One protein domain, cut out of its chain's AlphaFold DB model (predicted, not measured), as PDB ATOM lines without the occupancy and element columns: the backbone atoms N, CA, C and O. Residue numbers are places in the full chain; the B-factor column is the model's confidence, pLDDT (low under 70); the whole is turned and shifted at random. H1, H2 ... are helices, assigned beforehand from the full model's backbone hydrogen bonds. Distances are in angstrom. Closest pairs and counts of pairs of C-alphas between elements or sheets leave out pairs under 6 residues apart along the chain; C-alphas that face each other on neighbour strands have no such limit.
ATOM      1  N   ILE A  19      21.614   2.027 -16.308       86.31
ATOM      2  CA  ILE A  19      21.508   3.304 -15.605       86.31
ATOM      3  C   ILE A  19      20.417   4.115 -16.286       86.31
ATOM      4  O   ILE A  19      20.476   4.379 -17.486       86.31
ATOM      5  N   GLU A  20      19.419   4.514 -15.511       86.62
ATOM      6  CA  GLU A  20      18.339   5.369 -15.984       86.62
ATOM      7  C   GLU A  20      18.695   6.830 -15.704       86.62
ATOM      8  O   GLU A  20      18.720   7.262 -14.550       86.62
ATOM      9  N   PHE A  21      18.952   7.603 -16.761       84.50
ATOM     10  CA  PHE A  21      19.288   9.025 -16.643       84.50
ATOM     11  C   PHE A  21      18.241   9.860 -15.882       84.50
ATOM     12  O   PHE A  21      18.657  10.654 -15.044       84.50
ATOM     13  N   PRO A  22      16.915   9.666 -16.057       87.12
ATOM     14  CA  PRO A  22      15.917  10.414 -15.284       87.12
ATOM     15  C   PRO A  22      16.084  10.259 -13.765       87.12
ATOM     16  O   PRO A  22      16.044  11.241 -13.035       87.12
ATOM     17  N   LYS A  23      16.392   9.045 -13.288       86.25
ATOM     18  CA  LYS A  23      16.666   8.790 -11.862       86.25
ATOM     19  C   LYS A  23      17.946   9.477 -11.381       86.25
ATOM     20  O   LYS A  23      18.065   9.803 -10.205       86.25
ATOM     21  N   PHE A  24      18.913   9.688 -12.274       85.81
ATOM     22  CA  PHE A  24      20.141  10.414 -11.961       85.81
ATOM     23  C   PHE A  24      19.910  11.927 -11.803       85.81
ATOM     24  O   PHE A  24      20.625  12.575 -11.044       85.81
ATOM     25  N   GLU A  25      18.906  12.499 -12.470       83.44
ATOM     26  CA  GLU A  25      18.585  13.929 -12.339       83.44
ATOM     27  C   GLU A  25      17.902  14.271 -11.010       83.44
ATOM     28  O   GLU A  25      17.977  15.408 -10.547       83.44
ATOM     29  N   GLU A  26      17.276  13.284 -10.371       84.81
ATOM     30  CA  GLU A  26      16.601  13.437  -9.079       84.81
ATOM     31  C   GLU A  26      17.564  13.373  -7.878       84.81
ATOM     32  O   GLU A  26      17.170  13.683  -6.750       84.81
ATOM     33  N   VAL A  27      18.831  12.984  -8.083       82.94
ATOM     34  CA  VAL A  27      19.810  12.796  -6.999       82.94
ATOM     35  C   VAL A  27      20.823  13.935  -6.899       82.94
ATOM     36  O   VAL A  27      21.186  14.592  -7.872       82.94
ATOM     37  N   MET A  28      21.355  14.142  -5.690       84.88
ATOM     38  CA  MET A  28      22.478  15.054  -5.479       84.88
ATOM     39  C   MET A  28      23.754  14.493  -6.123       84.88
ATOM     40  O   MET A  28      24.125  13.335  -5.912       84.88
ATOM     41  N   TYR A  29      24.461  15.328  -6.887       84.31
ATOM     42  CA  TYR A  29      25.707  14.929  -7.533       84.31
ATOM     43  C   TYR A  29      26.875  14.875  -6.543       84.31
ATOM     44  O   TYR A  29      27.181  15.854  -5.861       84.31
ATOM     45  N   TYR A  30      27.582  13.746  -6.525       87.38
ATOM     46  CA  TYR A  30      28.774  13.539  -5.715       87.38
ATOM     47  C   TYR A  30      30.008  13.491  -6.618       87.38
ATOM     48  O   TYR A  30      30.256  12.492  -7.286       87.38
ATOM     49  N   LEU A  31      30.802  14.565  -6.634       85.12
ATOM     50  CA  LEU A  31      31.970  14.700  -7.525       85.12
ATOM     51  C   LEU A  31      33.163  13.811  -7.128       85.12
ATOM     52  O   LEU A  31      34.148  13.716  -7.853       85.12
ATOM     53  N   ASN A  32      33.083  13.157  -5.970       86.06
ATOM     54  CA  ASN A  32      34.008  12.106  -5.551       86.06
ATOM     55  C   ASN A  32      33.576  10.707  -6.030       86.06
ATOM     56  O   ASN A  32      34.343   9.760  -5.868       86.06
ATOM     57  N   ASN A  33      32.373  10.557  -6.597       89.38
ATOM     58  CA  ASN A  33      31.880   9.293  -7.126       89.38
ATOM     59  C   ASN A  33      32.207   9.192  -8.630       89.38
ATOM     60  O   ASN A  33      31.651   9.958  -9.420       89.38
ATOM     61  N   PRO A  34      33.046   8.226  -9.059       88.12
ATOM     62  CA  PRO A  34      33.416   8.069 -10.464       88.12
ATOM     63  C   PRO A  34      32.218   7.914 -11.401       88.12
ATOM     64  O   PRO A  34      32.230   8.484 -12.487       88.12
ATOM     65  N   LEU A  35      31.172   7.191 -10.986       89.44
ATOM     66  CA  LEU A  35      29.982   6.978 -11.809       89.44
ATOM     67  C   LEU A  35      29.233   8.292 -12.060       89.44
ATOM     68  O   LEU A  35      28.839   8.566 -13.188       89.44
ATOM     69  N   HIS A  36      29.081   9.125 -11.028       90.88
ATOM     70  CA  HIS A  36      28.414  10.421 -11.167       90.88
ATOM     71  C   HIS A  36      29.216  11.334 -12.098       90.88
ATOM     72  O   HIS A  36      28.635  12.015 -12.935       90.88
ATOM     73  N   CYS A  37      30.545  11.314 -11.999       91.25
ATOM     74  CA  CYS A  37      31.410  12.098 -12.876       91.25
ATOM     75  C   CYS A  37      31.360  11.622 -14.331       91.25
ATOM     76  O   CYS A  37      31.323  12.458 -15.225       91.25
ATOM     77  N   TRP A  38      31.277  10.311 -14.582       92.12
ATOM     78  CA  TRP A  38      31.046   9.775 -15.928       92.12
ATOM     79  C   TRP A  38      29.688  10.194 -16.500       92.12
ATOM     80  O   TRP A  38      29.616  10.603 -17.654       92.12
ATOM     81  N   LEU A  39      28.621  10.136 -15.702       91.88
ATOM     82  CA  LEU A  39      27.287  10.552 -16.143       91.88
ATOM     83  C   LEU A  39      27.210  12.062 -16.409       91.88
ATOM     84  O   LEU A  39      26.590  12.472 -17.383       91.88
ATOM     85  N   LEU A  40      27.876  12.879 -15.587       91.81
ATOM     86  CA  LEU A  40      28.005  14.321 -15.820       91.81
ATOM     87  C   LEU A  40      28.854  14.629 -17.057       91.81
ATOM     88  O   LEU A  40      28.516  15.534 -17.804       91.81
ATOM     89  N   PHE A  41      29.933  13.882 -17.293       90.38
ATOM     90  CA  PHE A  41      30.771  14.041 -18.483       90.38
ATOM     91  C   PHE A  41      30.001  13.772 -19.786       90.38
ATOM     92  O   PHE A  41      30.220  14.454 -20.779       90.38
ATOM     93  N   LEU A  42      29.087  12.798 -19.778       88.88
ATOM     94  CA  LEU A  42      28.276  12.424 -20.941       88.88
ATOM     95  C   LEU A  42      27.019  13.290 -21.130       88.88
ATOM     96  O   LEU A  42      26.265  13.056 -22.073       88.88
ATOM     97  N   LYS A  43      26.748  14.235 -20.224       85.62
ATOM     98  CA  LYS A  43      25.554  15.083 -20.262       85.62
ATOM     99  C   LYS A  43      25.870  16.421 -20.934       85.62
ATOM    100  O   LYS A  43      26.798  17.110 -20.530       85.62
ATOM    101  N   ASP A  44      25.029  16.818 -21.887       76.38
ATOM    102  CA  ASP A  44      25.225  18.045 -22.676       76.38
ATOM    103  C   ASP A  44      24.936  19.344 -21.896       76.38
ATOM    104  O   ASP A  44      25.523  20.384 -22.185       76.38
ATOM    105  N   ASP A  45      24.046  19.302 -20.898       83.12
ATOM    106  CA  ASP A  45      23.635  20.471 -20.101       83.12
ATOM    107  C   ASP A  45      24.152  20.370 -18.657       83.12
ATOM    108  O   ASP A  45      23.432  19.994 -17.724       83.12
ATOM    109  N   VAL A  46      25.450  20.635 -18.479       84.19
ATOM    110  CA  VAL A  46      26.119  20.657 -17.169       84.19
ATOM    111  C   VAL A  46      26.740  22.032 -16.919       84.19
ATOM    112  O   VAL A  46      27.466  22.541 -17.773       84.19
ATOM    113  N   PRO A  47      26.529  22.640 -15.734       86.31
ATOM    114  CA  PRO A  47      27.172  23.903 -15.391       86.31
ATOM    115  C   PRO A  47      28.703  23.841 -15.512       86.31
ATOM    116  O   PRO A  47      29.336  22.924 -14.986       86.31
ATOM    117  N   ASP A  48      29.317  24.865 -16.115       83.44
ATOM    118  CA  ASP A  48      30.766  24.925 -16.390       83.44
ATOM    119  C   ASP A  48      31.636  24.664 -15.144       83.44
ATOM    120  O   ASP A  48      32.636  23.949 -15.206       83.44
ATOM    121  N   TYR A  49      31.232  25.175 -13.976       84.88
ATOM    122  CA  TYR A  49      31.974  24.951 -12.733       84.88
ATOM    123  C   TYR A  49      31.994  23.473 -12.307       84.88
ATOM    124  O   TYR A  49      32.988  23.024 -11.741       84.88
ATOM    125  N   ILE A  50      30.932  22.711 -12.597       85.62
ATOM    126  CA  ILE A  50      30.858  21.267 -12.341       85.62
ATOM    127  C   ILE A  50      31.717  20.529 -13.364       85.62
ATOM    128  O   ILE A  50      32.540  19.695 -12.982       85.62
ATOM    129  N   LEU A  51      31.589  20.887 -14.644       85.00
ATOM    130  CA  LEU A  51      32.348  20.274 -15.731       85.00
ATOM    131  C   LEU A  51      33.861  20.393 -15.500       85.00
ATOM    132  O   LEU A  51      34.588  19.410 -15.620       85.00
ATOM    133  N   ARG A  52      34.346  21.558 -15.052       86.00
ATOM    134  CA  ARG A  52      35.765  21.756 -14.698       86.00
ATOM    135  C   ARG A  52      36.253  20.830 -13.591       86.00
ATOM    136  O   ARG A  52      37.427  20.472 -13.587       86.00
ATOM    137  N   VAL A  53      35.403  20.491 -12.624       87.62
ATOM    138  CA  VAL A  53      35.771  19.562 -11.546       87.62
ATOM    139  C   VAL A  53      35.794  18.131 -12.074       87.62
ATOM    140  O   VAL A  53      36.744  17.402 -11.799       87.62
ATOM    141  N   VAL A  54      34.805  17.760 -12.887       87.56
ATOM    142  CA  VAL A  54      34.705  16.444 -13.534       87.56
ATOM    143  C   VAL A  54      35.906  16.181 -14.455       87.56
ATOM    144  O   VAL A  54      36.560  15.149 -14.323       87.56
ATOM    145  N   LEU A  55      36.287  17.148 -15.297       85.12
ATOM    146  CA  LEU A  55      37.438  17.055 -16.209       85.12
ATOM    147  C   LEU A  55      38.799  16.969 -15.497       85.12
ATOM    148  O   LEU A  55      39.769  16.503 -16.085       85.12
ATOM    149  N   ARG A  56      38.906  17.395 -14.230       85.12
ATOM    150  CA  ARG A  56      40.148  17.259 -13.440       85.12
ATOM    151  C   ARG A  56      40.398  15.831 -12.959       85.12
ATOM    152  O   ARG A  56      41.496  15.545 -12.485       85.12
ATOM    153  N   MET A  57      39.411  14.942 -13.053       85.94
ATOM    154  CA  MET A  57      39.619  13.530 -12.746       85.94
ATOM    155  C   MET A  57      40.463  12.879 -13.841       85.94
ATOM    156  O   MET A  57      40.113  12.956 -15.014       85.94
ATOM    157  N   ASP A  58      41.537  12.185 -13.458       85.56
ATOM    158  CA  ASP A  58      42.503  11.587 -14.397       85.56
ATOM    159  C   ASP A  58      41.834  10.721 -15.481       85.56
ATOM    160  O   ASP A  58      42.138  10.838 -16.667       85.56
ATOM    161  N   VAL A  59      40.863   9.892 -15.088       86.50
ATOM    162  CA  VAL A  59      40.145   9.004 -16.017       86.50
ATOM    163  C   VAL A  59      39.251   9.758 -17.004       86.50
ATOM    164  O   VAL A  59      39.167   9.355 -18.162       86.50
ATOM    165  N   ILE A  60      38.625  10.857 -16.573       88.88
ATOM    166  CA  ILE A  60      37.750  11.676 -17.419       88.88
ATOM    167  C   ILE A  60      38.584  12.559 -18.347       88.88
ATOM    168  O   ILE A  60      38.286  12.644 -19.530       88.88
ATOM    169  N   SER A  61      39.678  13.136 -17.849       85.62
ATOM    170  CA  SER A  61      40.623  13.918 -18.655       85.62
ATOM    171  C   SER A  61      41.145  13.118 -19.856       85.62
ATOM    172  O   SER A  61      41.113  13.584 -20.992       85.62
ATOM    173  N   LYS A  62      41.533  11.854 -19.631       87.81
ATOM    174  CA  LYS A  62      41.961  10.939 -20.705       87.81
ATOM    175  C   LYS A  62      40.842  10.613 -21.693       87.81
ATOM    176  O   LYS A  62      41.113  10.376 -22.870       87.81
ATOM    177  N   ALA A  63      39.600  10.528 -21.222       88.25
ATOM    178  CA  ALA A  63      38.446  10.306 -22.086       88.25
ATOM    179  C   ALA A  63      38.164  11.537 -22.955       88.25
ATOM    180  O   ALA A  63      37.961  11.381 -24.154       88.25
ATOM    181  N   GLU A  64      38.247  12.735 -22.377       85.75
ATOM    182  CA  GLU A  64      38.084  14.007 -23.082       85.75
ATOM    183  C   GLU A  64      39.176  14.225 -24.133       85.75
ATOM    184  O   GLU A  64      38.884  14.624 -25.257       85.75
ATOM    185  N   GLU A  65      40.432  13.896 -23.822       84.12
ATOM    186  CA  GLU A  65      41.534  13.961 -24.789       84.12
ATOM    187  C   GLU A  65      41.273  13.047 -25.995       84.12
ATOM    188  O   GLU A  65      41.424  13.456 -27.148       84.12
ATOM    189  N   LYS A  66      40.819  11.811 -25.744       84.44
ATOM    190  CA  LYS A  66      40.447  10.873 -26.811       84.44
ATOM    191  C   LYS A  66      39.238  11.358 -27.601       84.44
ATOM    192  O   LYS A  66      39.241  11.238 -28.822       84.44
ATOM    193  N   LEU A  67      38.222  11.898 -26.931       82.94
ATOM    194  CA  LEU A  67      37.035  12.440 -27.583       82.94
ATOM    195  C   LEU A  67      37.403  13.629 -28.472       82.94
ATOM    196  O   LEU A  67      36.996  13.663 -29.626       82.94
ATOM    197  N   THR A  68      38.246  14.534 -27.975       79.38
ATOM    198  CA  THR A  68      38.801  15.675 -28.719       79.38
ATOM    199  C   THR A  68      39.611  15.210 -29.925       79.38
ATOM    200  O   THR A  68      39.493  15.764 -31.012       79.38
ATOM    201  N   MET A  69      40.423  14.163 -29.767       76.50
ATOM    202  CA  MET A  69      41.178  13.581 -30.875       76.50
ATOM    203  C   MET A  69      40.260  12.971 -31.944       76.50
ATOM    204  O   MET A  69      40.554  13.086 -33.130       76.50
ATOM    205  N   LEU A  70      39.173  12.313 -31.538       74.38
ATOM    206  CA  LEU A  70      38.204  11.699 -32.449       74.38
ATOM    207  C   LEU A  70      37.284  12.730 -33.115       74.38
ATOM    208  O   LEU A  70      36.846  12.510 -34.242       74.38
ATOM    209  N   SER A  71      36.990  13.837 -32.431       66.25
ATOM    210  CA  SER A  71      36.177  14.940 -32.951       66.25
ATOM    211  C   SER A  71      36.985  15.940 -33.782       66.25
ATOM    212  O   SER A  71      36.406  16.686 -34.574       66.25
ATOM    213  N   ALA A  72      38.316  15.941 -33.658       63.25
ATOM    214  CA  ALA A  72      39.211  16.700 -34.517       63.25
ATOM    215  C   ALA A  72      39.202  16.122 -35.943       63.25
ATOM    216  O   ALA A  72      39.882  15.146 -36.254       63.25
TER     217      ALA A  72
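AT A GLANCE: This is residues 19 to 72 of the 126 residues of an uncharacterized protein of Bacillus sp. 7884-1 (UniProt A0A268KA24). Two short helices, H2 and H3, pack together at a slant in the middle, with the longest helix, H4, turning off the end of H3 at a corner and sticking out with residues 66 to 71. The small helix H1 sits at the opposite end, touching no helix. The printed part has 54 residues with four named helices, H1 H2 H3 H4 along the chain, and no named strand; the class is all helix. The whole is compact, with a radius of gyration of the C-alphas of 11.4 A, yet elongated, spanning 34 by 19 by 19 A.

HOW THE PARTS SIT: H1, residues 21 to 25, and H2, residues 34 to 41, are apart, but only just, their closest C-alphas being 8.2 A from each other. H2 and H3, residues 48 to 55, touch at a steep tilt of 49 degrees, opposite ways; their closest C-alphas, of Cys 37 and Val 54, are 5.5 A apart. H3 and H4, residues 58 to 71, only just touch, with 3 pairs of C-alphas within 8 A, and only at the corner by their link, about perpendicular at 78 degrees; the closest C-alphas are those of Leu 55 and Ser 61, 5.1 A. With residue 60 alone H4 only just touches H2, with 3 pairs within 8 A; the closest C-alphas, of Trp 38 and Ile 60, are 7.1 A apart. H1 is apart from H3 and H4. Each O i to N i+4 pair is within hydrogen-bond range in H1, H2 and H4, and 3 of 4 are in H3.

IN THESE COORDINATES: H1 begins at C-alpha 21 (19.288, 9.025, -16.643). H2 and H3 are each 10.3 A long from first to last C-alpha. H4 measures 19.9 A, ending at C-alpha 71 (36.177, 14.940, -32.951).

THE WHOLE: The C-alphas farthest apart, of Glu 26 and Ala 72, are 34.2 A from each other. The printed part has no cut and no long link. Residues 71 to 72 have pLDDT under 70.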